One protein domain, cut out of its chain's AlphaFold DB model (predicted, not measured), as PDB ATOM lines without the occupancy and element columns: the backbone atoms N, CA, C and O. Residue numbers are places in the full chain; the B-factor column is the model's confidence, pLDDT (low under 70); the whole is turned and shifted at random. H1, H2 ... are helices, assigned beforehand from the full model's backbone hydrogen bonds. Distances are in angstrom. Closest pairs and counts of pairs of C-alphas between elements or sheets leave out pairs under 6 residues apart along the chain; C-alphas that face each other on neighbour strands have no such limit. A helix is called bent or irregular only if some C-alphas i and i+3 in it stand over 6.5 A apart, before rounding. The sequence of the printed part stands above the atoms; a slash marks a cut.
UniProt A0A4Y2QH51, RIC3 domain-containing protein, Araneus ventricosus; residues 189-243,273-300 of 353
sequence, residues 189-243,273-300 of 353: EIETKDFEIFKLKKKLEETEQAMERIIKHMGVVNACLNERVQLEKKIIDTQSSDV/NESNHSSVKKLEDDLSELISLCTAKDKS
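What this domain is: This is residues 189 to 243 and 273 to 300 of the 353 residues of the protein "RIC3 domain-containing protein" of Araneus ventricosus (UniProt A0A4Y2QH51). One very long, gently bowed helix, H1, makes the whole length of a rod, and a shorter helix, H2, runs back beside part of it across an open gap. The printed part has 83 residues, with two named helices in the order H1, H2 and no named strand; the class is all helix. The whole is extended, with a radius of gyration of the C-alphas of 21.9 A and spans of 78 by 26 by 13 A.

How they stand to each other: H1, residues 189 to 243, and H2, residues 273 to 300, are apart, with no C-alpha of the one within 8 A of the other. Residues 189 to 216 and 225 to 243 of H1 stand free, as do residues 284 to 300 of H2. In H2 every O i to N i+4 pair is within hydrogen-bond range; in H1, 49 of 51 are.

Where its parts are: H1 begins at C-alpha 189, (10.885, -10.747, 48.622), and measures 78.2 A from first to last C-alpha. H2 measures 40.9 A and ends at C-alpha 300, (35.473, 5.618, 59.076). Neither helix is bent.

The domain as a whole: The C-alphas of Glu 189 and Val 243 are the two farthest apart, 78.2 A. Residues 244 to 272 are not printed, and C-alphas 243 and 273 are 27.0 A apart across the cut. The mean pLDDT of the printed part is 71.2; 31 residues are under 70, among them residues 189 to 193, 237 to 243, 273 to 281 and 293 to 300.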
ATOM      1  N   GLU A 189       9.911 -10.860  49.727       52.50
ATOM      2  CA  GLU A 189      10.885 -10.747  48.622       52.50
ATOM      3  C   GLU A 189      10.829  -9.397  47.893       52.50
ATOM      4  O   GLU A 189      11.738  -9.064  47.130       52.50
ATOM      5  N   ILE A 190       9.748  -8.639  48.077       53.75
ATOM      6  CA  ILE A 190       9.544  -7.352  47.405       53.75
ATOM      7  C   ILE A 190      10.330  -6.267  48.156       53.75
ATOM      8  O   ILE A 190      11.103  -5.543  47.533       53.75
ATOM      9  N   GLU A 191      10.265  -6.249  49.494       58.59
ATOM     10  CA  GLU A 191      11.016  -5.288  50.323       58.59
ATOM     11  C   GLU A 191      12.538  -5.431  50.204       58.59
ATOM     12  O   GLU A 191      13.262  -4.434  50.179       58.59
ATOM     13  N   THR A 192      13.049  -6.658  50.081       61.88
ATOM     14  CA  THR A 192      14.493  -6.904  49.927       61.88
ATOM     15  C   THR A 192      15.008  -6.420  48.569       61.88
ATOM     16  O   THR A 192      16.044  -5.753  48.504       61.88
ATOM     17  N   LYS A 193      14.254  -6.661  47.488       69.44
ATOM     18  CA  LYS A 193      14.574  -6.159  46.140       69.44
ATOM     19  C   LYS A 193      14.472  -4.636  46.062       69.44
ATOM     20  O   LYS A 193      15.342  -3.998  45.471       69.44
ATOM     21  N   ASP A 194      13.472  -4.038  46.702       74.81
ATOM     22  CA  ASP A 194      13.310  -2.583  46.737       74.81
ATOM     23  C   ASP A 194      14.415  -1.896  47.552       74.81
ATOM     24  O   ASP A 194      14.922  -0.844  47.148       74.81
ATOM     25  N   PHE A 195      14.882  -2.517  48.639       79.12
ATOM     26  CA  PHE A 195      16.029  -2.037  49.412       79.12
ATOM     27  C   PHE A 195      17.349  -2.110  48.624       79.12
ATOM     28  O   PHE A 195      18.169  -1.185  48.672       79.12
ATOM     29  N   GLU A 196      17.561  -3.171  47.842       81.62
ATOM     30  CA  GLU A 196      18.715  -3.285  46.942       81.62
ATOM     31  C   GLU A 196      18.674  -2.247  45.818       81.62
ATOM     32  O   GLU A 196      19.677  -1.578  45.556       81.62
ATOM     33  N   ILE A 197      17.506  -2.044  45.202       83.88
ATOM     34  CA  ILE A 197      17.293  -1.003  44.193       83.88
ATOM     35  C   ILE A 197      17.546   0.382  44.798       83.88
ATOM     36  O   ILE A 197      18.201   1.215  44.171       83.88
ATOM     37  N   PHE A 198      17.101   0.632  46.031       83.19
ATOM     38  CA  PHE A 198      17.361   1.882  46.743       83.19
ATOM     39  C   PHE A 198      18.860   2.101  47.000       83.19
ATOM     40  O   PHE A 198      19.393   3.189  46.765       83.19
ATOM     41  N   LYS A 199      19.583   1.052  47.402       85.75
ATOM     42  CA  LYS A 199      21.039   1.090  47.605       85.75
ATOM     43  C   LYS A 199      21.802   1.326  46.300       85.75
ATOM     44  O   LYS A 199      22.793   2.058  46.299       85.75
ATOM     45  N   LEU A 200      21.347   0.729  45.199       84.00
ATOM     46  CA  LEU A 200      21.913   0.942  43.869       84.00
ATOM     47  C   LEU A 200      21.664   2.369  43.380       84.00
ATOM     48  O   LEU A 200      22.609   3.006  42.928       84.00
ATOM     49  N   LYS A 201      20.448   2.903  43.546       83.94
ATOM     50  CA  LYS A 201      20.120   4.303  43.228       83.94
ATOM     51  C   LYS A 201      20.986   5.283  44.012       83.94
ATOM     52  O   LYS A 201      21.543   6.197  43.423       83.94
ATOM     53  N   LYS A 202      21.180   5.040  45.310       89.38
ATOM     54  CA  LYS A 202      22.051   5.866  46.155       89.38
ATOM     55  C   LYS A 202      23.511   5.848  45.694       89.38
ATOM     56  O   LYS A 202      24.144   6.895  45.642       89.38
ATOM     57  N   LYS A 203      24.044   4.679  45.317       83.31
ATOM     58  CA  LYS A 203      25.389   4.592  44.723       83.31
ATOM     59  C   LYS A 203      25.468   5.291  43.364       83.31
ATOM     60  O   LYS A 203      26.491   5.893  43.067       83.31
ATOM     61  N   LEU A 204      24.413   5.211  42.556       84.94
ATOM     62  CA  LEU A 204      24.339   5.878  41.256       84.94
ATOM     63  C   LEU A 204      24.351   7.401  41.406       84.94
ATOM     64  O   LEU A 204      25.154   8.048  40.746       84.94
ATOM     65  N   GLU A 205      23.568   7.941  42.337       90.06
ATOM     66  CA  GLU A 205      23.550   9.364  42.702       90.06
ATOM     67  C   GLU A 205      24.936   9.843  43.179       90.06
ATOM     68  O   GLU A 205      25.438  10.890  42.772       90.06
ATOM     69  N   GLU A 206      25.614   9.036  44.001       82.62
ATOM     70  CA  GLU A 206      26.982   9.325  44.448       82.62
ATOM     71  C   GLU A 206      27.981   9.317  43.271       82.62
ATOM     72  O   GLU A 206      28.860  10.182  43.199       82.62
ATOM     73  N   THR A 207      27.837   8.394  42.308       82.56
ATOM     74  CA  THR A 207      28.665   8.380  41.087       82.56
ATOM     75  C   THR A 207      28.322   9.506  40.114       82.56
ATOM     76  O   THR A 207      29.221  10.008  39.442       82.56
ATOM     77  N   GLU A 208      27.064   9.938  40.067       84.19
ATOM     78  CA  GLU A 208      26.592  11.064  39.261       84.19
ATOM     79  C   GLU A 208      27.218  12.367  39.759       84.19
ATOM     80  O   GLU A 208      27.834  13.097  38.980       84.19
ATOM     81  N   GLN A 209      27.203  12.599  41.074       81.88
ATOM     82  CA  GLN A 209      27.854  13.768  41.665       81.88
ATOM     83  C   GLN A 209      29.379  13.754  41.500       81.88
ATOM     84  O   GLN A 209      29.995  14.802  41.301       81.88
ATOM     85  N   ALA A 210      30.018  12.585  41.582       83.69
ATOM     86  CA  ALA A 210      31.453  12.472  41.327       83.69
ATOM     87  C   ALA A 210      31.785  12.763  39.853       83.69
ATOM     88  O   ALA A 210      32.737  13.488  39.557       83.69
ATOM     89  N   MET A 211      30.973  12.248  38.929       81.19
ATOM     90  CA  MET A 211      31.142  12.459  37.495       81.19
ATOM     91  C   MET A 211      30.921  13.922  37.102       81.19
ATOM     92  O   MET A 211      31.683  14.450  36.293       81.19
ATOM     93  N   GLU A 212      29.959  14.616  37.718       85.25
ATOM     94  CA  GLU A 212      29.721  16.041  37.470       85.25
ATOM     95  C   GLU A 212      30.948  16.898  37.831       85.25
ATOM     96  O   GLU A 212      31.319  17.815  37.091       85.25
ATOM     97  N   ARG A 213      31.639  16.564  38.931       83.12
ATOM     98  CA  ARG A 213      32.895  17.230  39.315       83.12
ATOM     99  C   ARG A 213      33.993  16.972  38.286       83.12
ATOM    100  O   ARG A 213      34.647  17.915  37.847       83.12
ATOM    101  N   ILE A 214      34.151  15.726  37.837       88.69
ATOM    102  CA  ILE A 214      35.154  15.365  36.821       88.69
ATOM    103  C   ILE A 214      34.902  16.115  35.507       88.69
ATOM    104  O   ILE A 214      35.838  16.657  34.925       88.69
ATOM    105  N   ILE A 215      33.648  16.207  35.056       84.38
ATOM    106  CA  ILE A 215      33.290  16.911  33.816       84.38
ATOM    107  C   ILE A 215      33.610  18.409  33.918       84.38
ATOM    108  O   ILE A 215      34.166  18.976  32.975       84.38
ATOM    109  N   LYS A 216      33.332  19.045  35.067       82.56
ATOM    110  CA  LYS A 216      33.688  20.456  35.307       82.56
ATOM    111  C   LYS A 216      35.199  20.682  35.228       82.56
ATOM    112  O   LYS A 216      35.636  21.602  34.541       82.56
ATOM    113  N   HIS A 217      35.997  19.817  35.852       77.81
ATOM    114  CA  HIS A 217      37.457  19.927  35.791       77.81
ATOM    115  C   HIS A 217      38.015  19.614  34.394       77.81
ATOM    116  O   HIS A 217      38.919  20.305  33.928       77.81
ATOM    117  N   MET A 218      37.442  18.646  33.674       71.06
ATOM    118  CA  MET A 218      37.877  18.302  32.318       71.06
ATOM    119  C   MET A 218      37.596  19.426  31.314       71.06
ATOM    120  O   MET A 218      38.390  19.628  30.401       71.06
ATOM    121  N   GLY A 219      36.523  20.203  31.502       80.75
ATOM    122  CA  GLY A 219      36.255  21.402  30.701       80.75
ATOM    123  C   GLY A 219      37.352  22.465  30.834       80.75
ATOM    124  O   GLY A 219      37.799  23.015  29.828       80.75
ATOM    125  N   VAL A 220      37.839  22.695  32.057       82.88
ATOM    126  CA  VAL A 220      38.929  23.647  32.341       82.88
ATOM    127  C   VAL A 220      40.260  23.141  31.786       82.88
ATOM    128  O   VAL A 220      40.961  23.878  31.094       82.88
ATOM    129  N   VAL A 221      40.582  21.865  32.017       81.00
ATOM    130  CA  VAL A 221      41.794  21.237  31.469       81.00
ATOM    131  C   VAL A 221      41.777  21.274  29.939       81.00
ATOM    132  O   VAL A 221      42.784  21.609  29.323       81.00
ATOM    133  N   ASN A 222      40.634  21.005  29.303       82.94
ATOM    134  CA  ASN A 222      40.509  21.038  27.848       82.94
ATOM    135  C   ASN A 222      40.657  22.458  27.273       82.94
ATOM    136  O   ASN A 222      41.276  22.626  26.225       82.94
ATOM    137  N   ALA A 223      40.147  23.487  27.959       79.06
ATOM    138  CA  ALA A 223      40.359  24.881  27.565       79.06
ATOM    139  C   ALA A 223      41.847  25.267  27.637       79.06
ATOM    140  O   ALA A 223      42.394  25.774  26.656       79.06
ATOM    141  N   CYS A 224      42.520  24.931  28.742       73.44
ATOM    142  CA  CYS A 224      43.946  25.203  28.934       73.44
ATOM    143  C   CYS A 224      44.823  24.452  27.912       73.44
ATOM    144  O   CYS A 224      45.740  25.021  27.318       73.44
ATOM    145  N   LEU A 225      44.503  23.185  27.622       76.62
ATOM    146  CA  LEU A 225      45.187  22.413  26.583       76.62
ATOM    147  C   LEU A 225      44.971  23.007  25.187       76.62
ATOM    148  O   LEU A 225      45.911  23.052  24.397       76.62
ATOM    149  N   ASN A 226      43.764  23.481  24.872       82.69
ATOM    150  CA  ASN A 226      43.470  24.065  23.565       82.69
ATOM    151  C   ASN A 226      44.194  25.406  23.362       82.69
ATOM    152  O   ASN A 226      44.720  25.654  22.280       82.69
ATOM    153  N   GLU A 227      44.300  26.242  24.398       78.75
ATOM    154  CA  GLU A 227      45.140  27.447  24.361       78.75
ATOM    155  C   GLU A 227      46.614  27.102  24.135       78.75
ATOM    156  O   GLU A 227      47.266  27.701  23.276       78.75
ATOM    157  N   ARG A 228      47.116  26.066  24.816       75.31
ATOM    158  CA  ARG A 228      48.493  25.588  24.647       75.31
ATOM    159  C   ARG A 228      48.762  25.071  23.232       75.31
ATOM    160  O   ARG A 228      49.777  25.425  22.641       75.31
ATOM    161  N   VAL A 229      47.830  24.318  22.645       77.81
ATOM    162  CA  VAL A 229      47.919  23.836  21.253       77.81
ATOM    163  C   VAL A 229      47.882  24.997  20.250       77.81
ATOM    164  O   VAL A 229      48.613  24.987  19.259       77.81
ATOM    165  N   GLN A 230      47.060  26.022  20.492       75.25
ATOM    166  CA  GLN A 230      47.000  27.211  19.633       75.25
ATOM    167  C   GLN A 230      48.278  28.054  19.722       75.25
ATOM    168  O   GLN A 230      48.739  28.580  18.708       75.25
ATOM    169  N   LEU A 231      48.874  28.160  20.911       75.50
ATOM    170  CA  LEU A 231      50.167  28.813  21.113       75.50
ATOM    171  C   LEU A 231      51.299  28.042  20.424       75.50
ATOM    172  O   LEU A 231      52.076  28.646  19.687       75.50
ATOM    173  N   GLU A 232      51.344  26.714  20.559       71.44
ATOM    174  CA  GLU A 232      52.305  25.870  19.833       71.44
ATOM    175  C   GLU A 232      52.177  26.038  18.313       71.44
ATOM    176  O   GLU A 232      53.181  26.156  17.608       71.44
ATOM    177  N   LYS A 233      50.947  26.142  17.796       74.62
ATOM    178  CA  LYS A 233      50.702  26.379  16.370       74.62
ATOM    179  C   LYS A 233      51.191  27.757  15.910       74.62
ATOM    180  O   LYS A 233      51.872  27.843  14.892       74.62
ATOM    181  N   LYS A 234      50.929  28.820  16.683       75.12
ATOM    182  CA  LYS A 234      51.448  30.173  16.398       75.12
ATOM    183  C   LYS A 234      52.981  30.210  16.380       75.12
ATOM    184  O   LYS A 234      53.563  30.899  15.542       75.12
ATOM    185  N   ILE A 235      53.639  29.452  17.256       73.06
ATOM    186  CA  ILE A 235      55.106  29.333  17.294       73.06
ATOM    187  C   ILE A 235      55.635  28.641  16.026       73.06
ATOM    188  O   ILE A 235      56.615  29.101  15.438       73.06
ATOM    189  N   ILE A 236      54.983  27.568  15.570       70.19
ATOM    190  CA  ILE A 236      55.368  26.829  14.354       70.19
ATOM    191  C   ILE A 236      55.146  27.672  13.084       70.19
ATOM    192  O   ILE A 236      55.996  27.679  12.187       70.19
ATOM    193  N   ASP A 237      54.047  28.427  13.022       69.38
ATOM    194  CA  ASP A 237      53.743  29.320  11.899       69.38
ATOM    195  C   ASP A 237      54.737  30.496  11.827       69.38
ATOM    196  O   ASP A 237      55.178  30.865  10.738       69.38
ATOM    197  N   THR A 238      55.176  31.016  12.981       63.34
ATOM    198  CA  THR A 238      56.194  32.083  13.075       63.34
ATOM    199  C   THR A 238      57.595  31.589  12.686       63.34
ATOM    200  O   THR A 238      58.369  32.322  12.076       63.34
ATOM    201  N   GLN A 239      57.933  30.325  12.964       59.53
ATOM    202  CA  GLN A 239      59.197  29.729  12.503       59.53
ATOM    203  C   GLN A 239      59.188  29.408  10.998       59.53
ATOM    204  O   GLN A 239      60.230  29.464  10.342       59.53
ATOM    205  N   SER A 240      58.019  29.110  10.422       54.00
ATOM    206  CA  SER A 240      57.879  28.808   8.989       54.00
ATOM    207  C   SER A 240      57.977  30.053   8.094       54.00
ATOM    208  O   SER A 240      58.389  29.946   6.935       54.00
ATOM    209  N   SER A 241      57.652  31.241   8.610       52.19
ATOM    210  CA  SER A 241      57.814  32.517   7.899       52.19
ATOM    211  C   SER A 241      59.265  33.029   7.872       52.19
ATOM    212  O   SER A 241      59.656  33.628   6.870       52.19
ATOM    213  N   ASP A 242      60.096  32.708   8.871       47.28
ATOM    214  CA  ASP A 242      61.531  33.071   8.911       47.28
ATOM    215  C   ASP A 242      62.371  32.243   7.903       47.28
ATOM    216  O   ASP A 242      63.302  32.728   7.253       47.28
ATOM    217  N   VAL A 243      61.976  30.990   7.634       48.78
ATOM    218  CA  VAL A 243      62.663  30.134   6.644       48.78
ATOM    219  C   VAL A 243      62.375  30.562   5.194       48.78
ATOM    220  O   VAL A 243      63.195  30.319   4.304       48.78
ATOM    221  N   ASN A 273      54.248  31.410  31.959       50.97
ATOM    222  CA  ASN A 273      54.426  29.995  32.312       50.97
ATOM    223  C   ASN A 273      54.613  29.778  33.820       50.97
ATOM    224  O   ASN A 273      54.093  28.796  34.348       50.97
ATOM    225  N   GLU A 274      55.321  30.663  34.526       57.69
ATOM    226  CA  GLU A 274      55.474  30.549  35.984       57.69
ATOM    227  C   GLU A 274      54.157  30.828  36.726       57.69
ATOM    228  O   GLU A 274      53.811  30.105  37.667       57.69
ATOM    229  N   SER A 275      53.371  31.800  36.251       54.75
ATOM    230  CA  SER A 275      52.023  32.093  36.763       54.75
ATOM    231  C   SER A 275      51.054  30.914  36.566       54.75
ATOM    232  O   SER A 275      50.346  30.490  37.490       54.75
ATOM    233  N   ASN A 276      51.076  30.305  35.378       52.00
ATOM    234  CA  ASN A 276      50.233  29.156  35.057       52.00
ATOM    235  C   ASN A 276      50.672  27.889  35.809       52.00
ATOM    236  O   ASN A 276      49.829  27.135  36.290       52.00
ATOM    237  N   HIS A 277      51.976  27.678  35.997       53.81
ATOM    238  CA  HIS A 277      52.506  26.553  36.772       53.81
ATOM    239  C   HIS A 277      52.167  26.653  38.269       53.81
ATOM    240  O   HIS A 277      51.890  25.639  38.906       53.81
ATOM    241  N   SER A 278      52.120  27.869  38.824       59.84
ATOM    242  CA  SER A 278      51.611  28.125  40.179       59.84
ATOM    243  C   SER A 278      50.124  27.763  40.310       59.84
ATOM    244  O   SER A 278      49.722  27.086  41.257       59.84
ATOM    245  N   SER A 279      49.313  28.129  39.313       61.72
ATOM    246  CA  SER A 279      47.873  27.835  39.298       61.72
ATOM    247  C   SER A 279      47.577  26.338  39.151       61.72
ATOM    248  O   SER A 279      46.671  25.822  39.802       61.72
ATOM    249  N   VAL A 280      48.366  25.623  38.342       61.66
ATOM    250  CA  VAL A 280      48.262  24.162  38.183       61.66
ATOM    251  C   VAL A 280      48.672  23.437  39.463       61.66
ATOM    252  O   VAL A 280      47.936  22.561  39.901       61.66
ATOM    253  N   LYS A 281      49.768  23.843  40.117       69.25
ATOM    254  CA  LYS A 281      50.175  23.263  41.408       69.25
ATOM    255  C   LYS A 281      49.112  23.442  42.484       69.25
ATOM    256  O   LYS A 281      48.804  22.497  43.194       69.25
ATOM    257  N   LYS A 282      48.491  24.622  42.546       73.62
ATOM    258  CA  LYS A 282      47.400  24.880  43.490       73.62
ATOM    259  C   LYS A 282      46.199  23.953  43.258       73.62
ATOM    260  O   LYS A 282      45.616  23.458  44.213       73.62
ATOM    261  N   LEU A 283      45.863  23.671  41.998       67.38
ATOM    262  CA  LEU A 283      44.802  22.721  41.646       67.38
ATOM    263  C   LEU A 283      45.190  21.260  41.928       67.38
ATOM    264  O   LEU A 283      44.324  20.468  42.287       67.38
ATOM    265  N   GLU A 284      46.463  20.892  41.764       70.19
ATOM    266  CA  GLU A 284      46.978  19.565  42.133       70.19
ATOM    267  C   GLU A 284      46.972  19.351  43.654       70.19
ATOM    268  O   GLU A 284      46.631  18.257  44.116       70.19
ATOM    269  N   ASP A 285      47.277  20.393  44.430       74.75
ATOM    270  CA  ASP A 285      47.201  20.378  45.892       74.75
ATOM    271  C   ASP A 285      45.737  20.251  46.366       74.75
ATOM    272  O   ASP A 285      45.431  19.360  47.164       74.75
ATOM    273  N   ASP A 286      44.808  21.027  45.787       78.19
ATOM    274  CA  ASP A 286      43.364  20.934  46.076       78.19
ATOM    275  C   ASP A 286      42.795  19.540  45.712       78.19
ATOM    276  O   ASP A 286      41.966  18.969  46.430       78.19
ATOM    277  N   LEU A 287      43.253  18.948  44.602       75.00
ATOM    278  CA  LEU A 287      42.865  17.596  44.185       75.00
ATOM    279  C   LEU A 287      43.401  16.532  45.157       75.00
ATOM    280  O   LEU A 287      42.692  15.578  45.489       75.00
ATOM    281  N   SER A 288      44.637  16.698  45.626       72.75
ATOM    282  CA  SER A 288      45.283  15.784  46.572       72.75
ATOM    283  C   SER A 288      44.589  15.803  47.939       72.75
ATOM    284  O   SER A 288      44.394  14.749  48.552       72.75
ATOM    285  N   GLU A 289      44.131  16.973  48.384       74.25
ATOM    286  CA  GLU A 289      43.352  17.130  49.615       74.25
ATOM    287  C   GLU A 289      41.969  16.462  49.513       74.25
ATOM    288  O   GLU A 289      41.554  15.730  50.418       74.25
ATOM    289  N   LEU A 290      41.282  16.602  48.374       68.94
ATOM    290  CA  LEU A 290      39.992  15.942  48.135       68.94
ATOM    291  C   LEU A 290      40.111  14.412  48.054       68.94
ATOM    292  O   LEU A 290      39.260  13.698  48.590       68.94
ATOM    293  N   ILE A 291      41.176  13.890  47.439       72.88
ATOM    294  CA  ILE A 291      41.453  12.444  47.393       72.88
ATOM    295  C   ILE A 291      41.732  11.905  48.809       72.88
ATOM    296  O   ILE A 291      41.224  10.840  49.181       72.88
ATOM    297  N   SER A 292      42.469  12.651  49.635       70.19
ATOM    298  CA  SER A 292      42.708  12.316  51.046       70.19
ATOM    299  C   SER A 292      41.404  12.276  51.861       70.19
ATOM    300  O   SER A 292      41.147  11.320  52.594       70.19
ATOM    301  N   LEU A 293      40.504  13.244  51.663       64.56
ATOM    302  CA  LEU A 293      39.200  13.282  52.338       64.56
ATOM    303  C   LEU A 293      38.273  12.131  51.918       64.56
ATOM    304  O   LEU A 293      37.587  11.547  52.761       64.56
ATOM    305  N   CYS A 294      38.267  11.760  50.635       52.38
ATOM    306  CA  CYS A 294      37.501  10.612  50.148       52.38
ATOM    307  C   CYS A 294      38.028   9.285  50.713       52.38
ATOM    308  O   CYS A 294      37.238   8.449  51.152       52.38
ATOM    309  N   THR A 295      39.349   9.110  50.771       62.56
ATOM    310  CA  THR A 295      39.967   7.891  51.323       62.56
ATOM    311  C   THR A 295      39.821   7.790  52.846       62.56
ATOM    312  O   THR A 295      39.609   6.695  53.371       62.56
ATOM    313  N   ALA A 296      39.828   8.917  53.567       56.25
ATOM    314  CA  ALA A 296      39.536   8.969  55.000       56.25
ATOM    315  C   ALA A 296      38.063   8.639  55.320       56.25
ATOM    316  O   ALA A 296      37.773   7.952  56.303       56.25
ATOM    317  N   LYS A 297      37.123   9.065  54.462       51.06
ATOM    318  CA  LYS A 297      35.684   8.800  54.630       51.06
ATOM    319  C   LYS A 297      35.314   7.323  54.434       51.06
ATOM    320  O   LYS A 297      34.402   6.838  55.101       51.06
ATOM    321  N   ASP A 298      36.057   6.585  53.606       49.38
ATOM    322  CA  ASP A 298      35.911   5.125  53.472       49.38
ATOM    323  C   ASP A 298      36.494   4.342  54.664       49.38
ATOM    324  O   ASP A 298      36.018   3.250  54.982       49.38
ATOM    325  N   LYS A 299      37.486   4.905  55.371       50.19
ATOM    326  CA  LYS A 299      38.084   4.287  56.566       50.19
ATOM    327  C   LYS A 299      37.138   4.336  57.773       50.19
ATOM    328  O   LYS A 299      36.941   3.318  58.425       50.19
ATOM    329  N   SER A 300      36.455   5.462  57.988       50.62
ATOM    330  CA  SER A 300      35.473   5.618  59.076       50.62
ATOM    331  C   SER A 300      34.214   4.748  58.889       50.62
ATOM    332  O   SER A 300      33.612   4.297  59.861       50.62
TER     333      SER A 300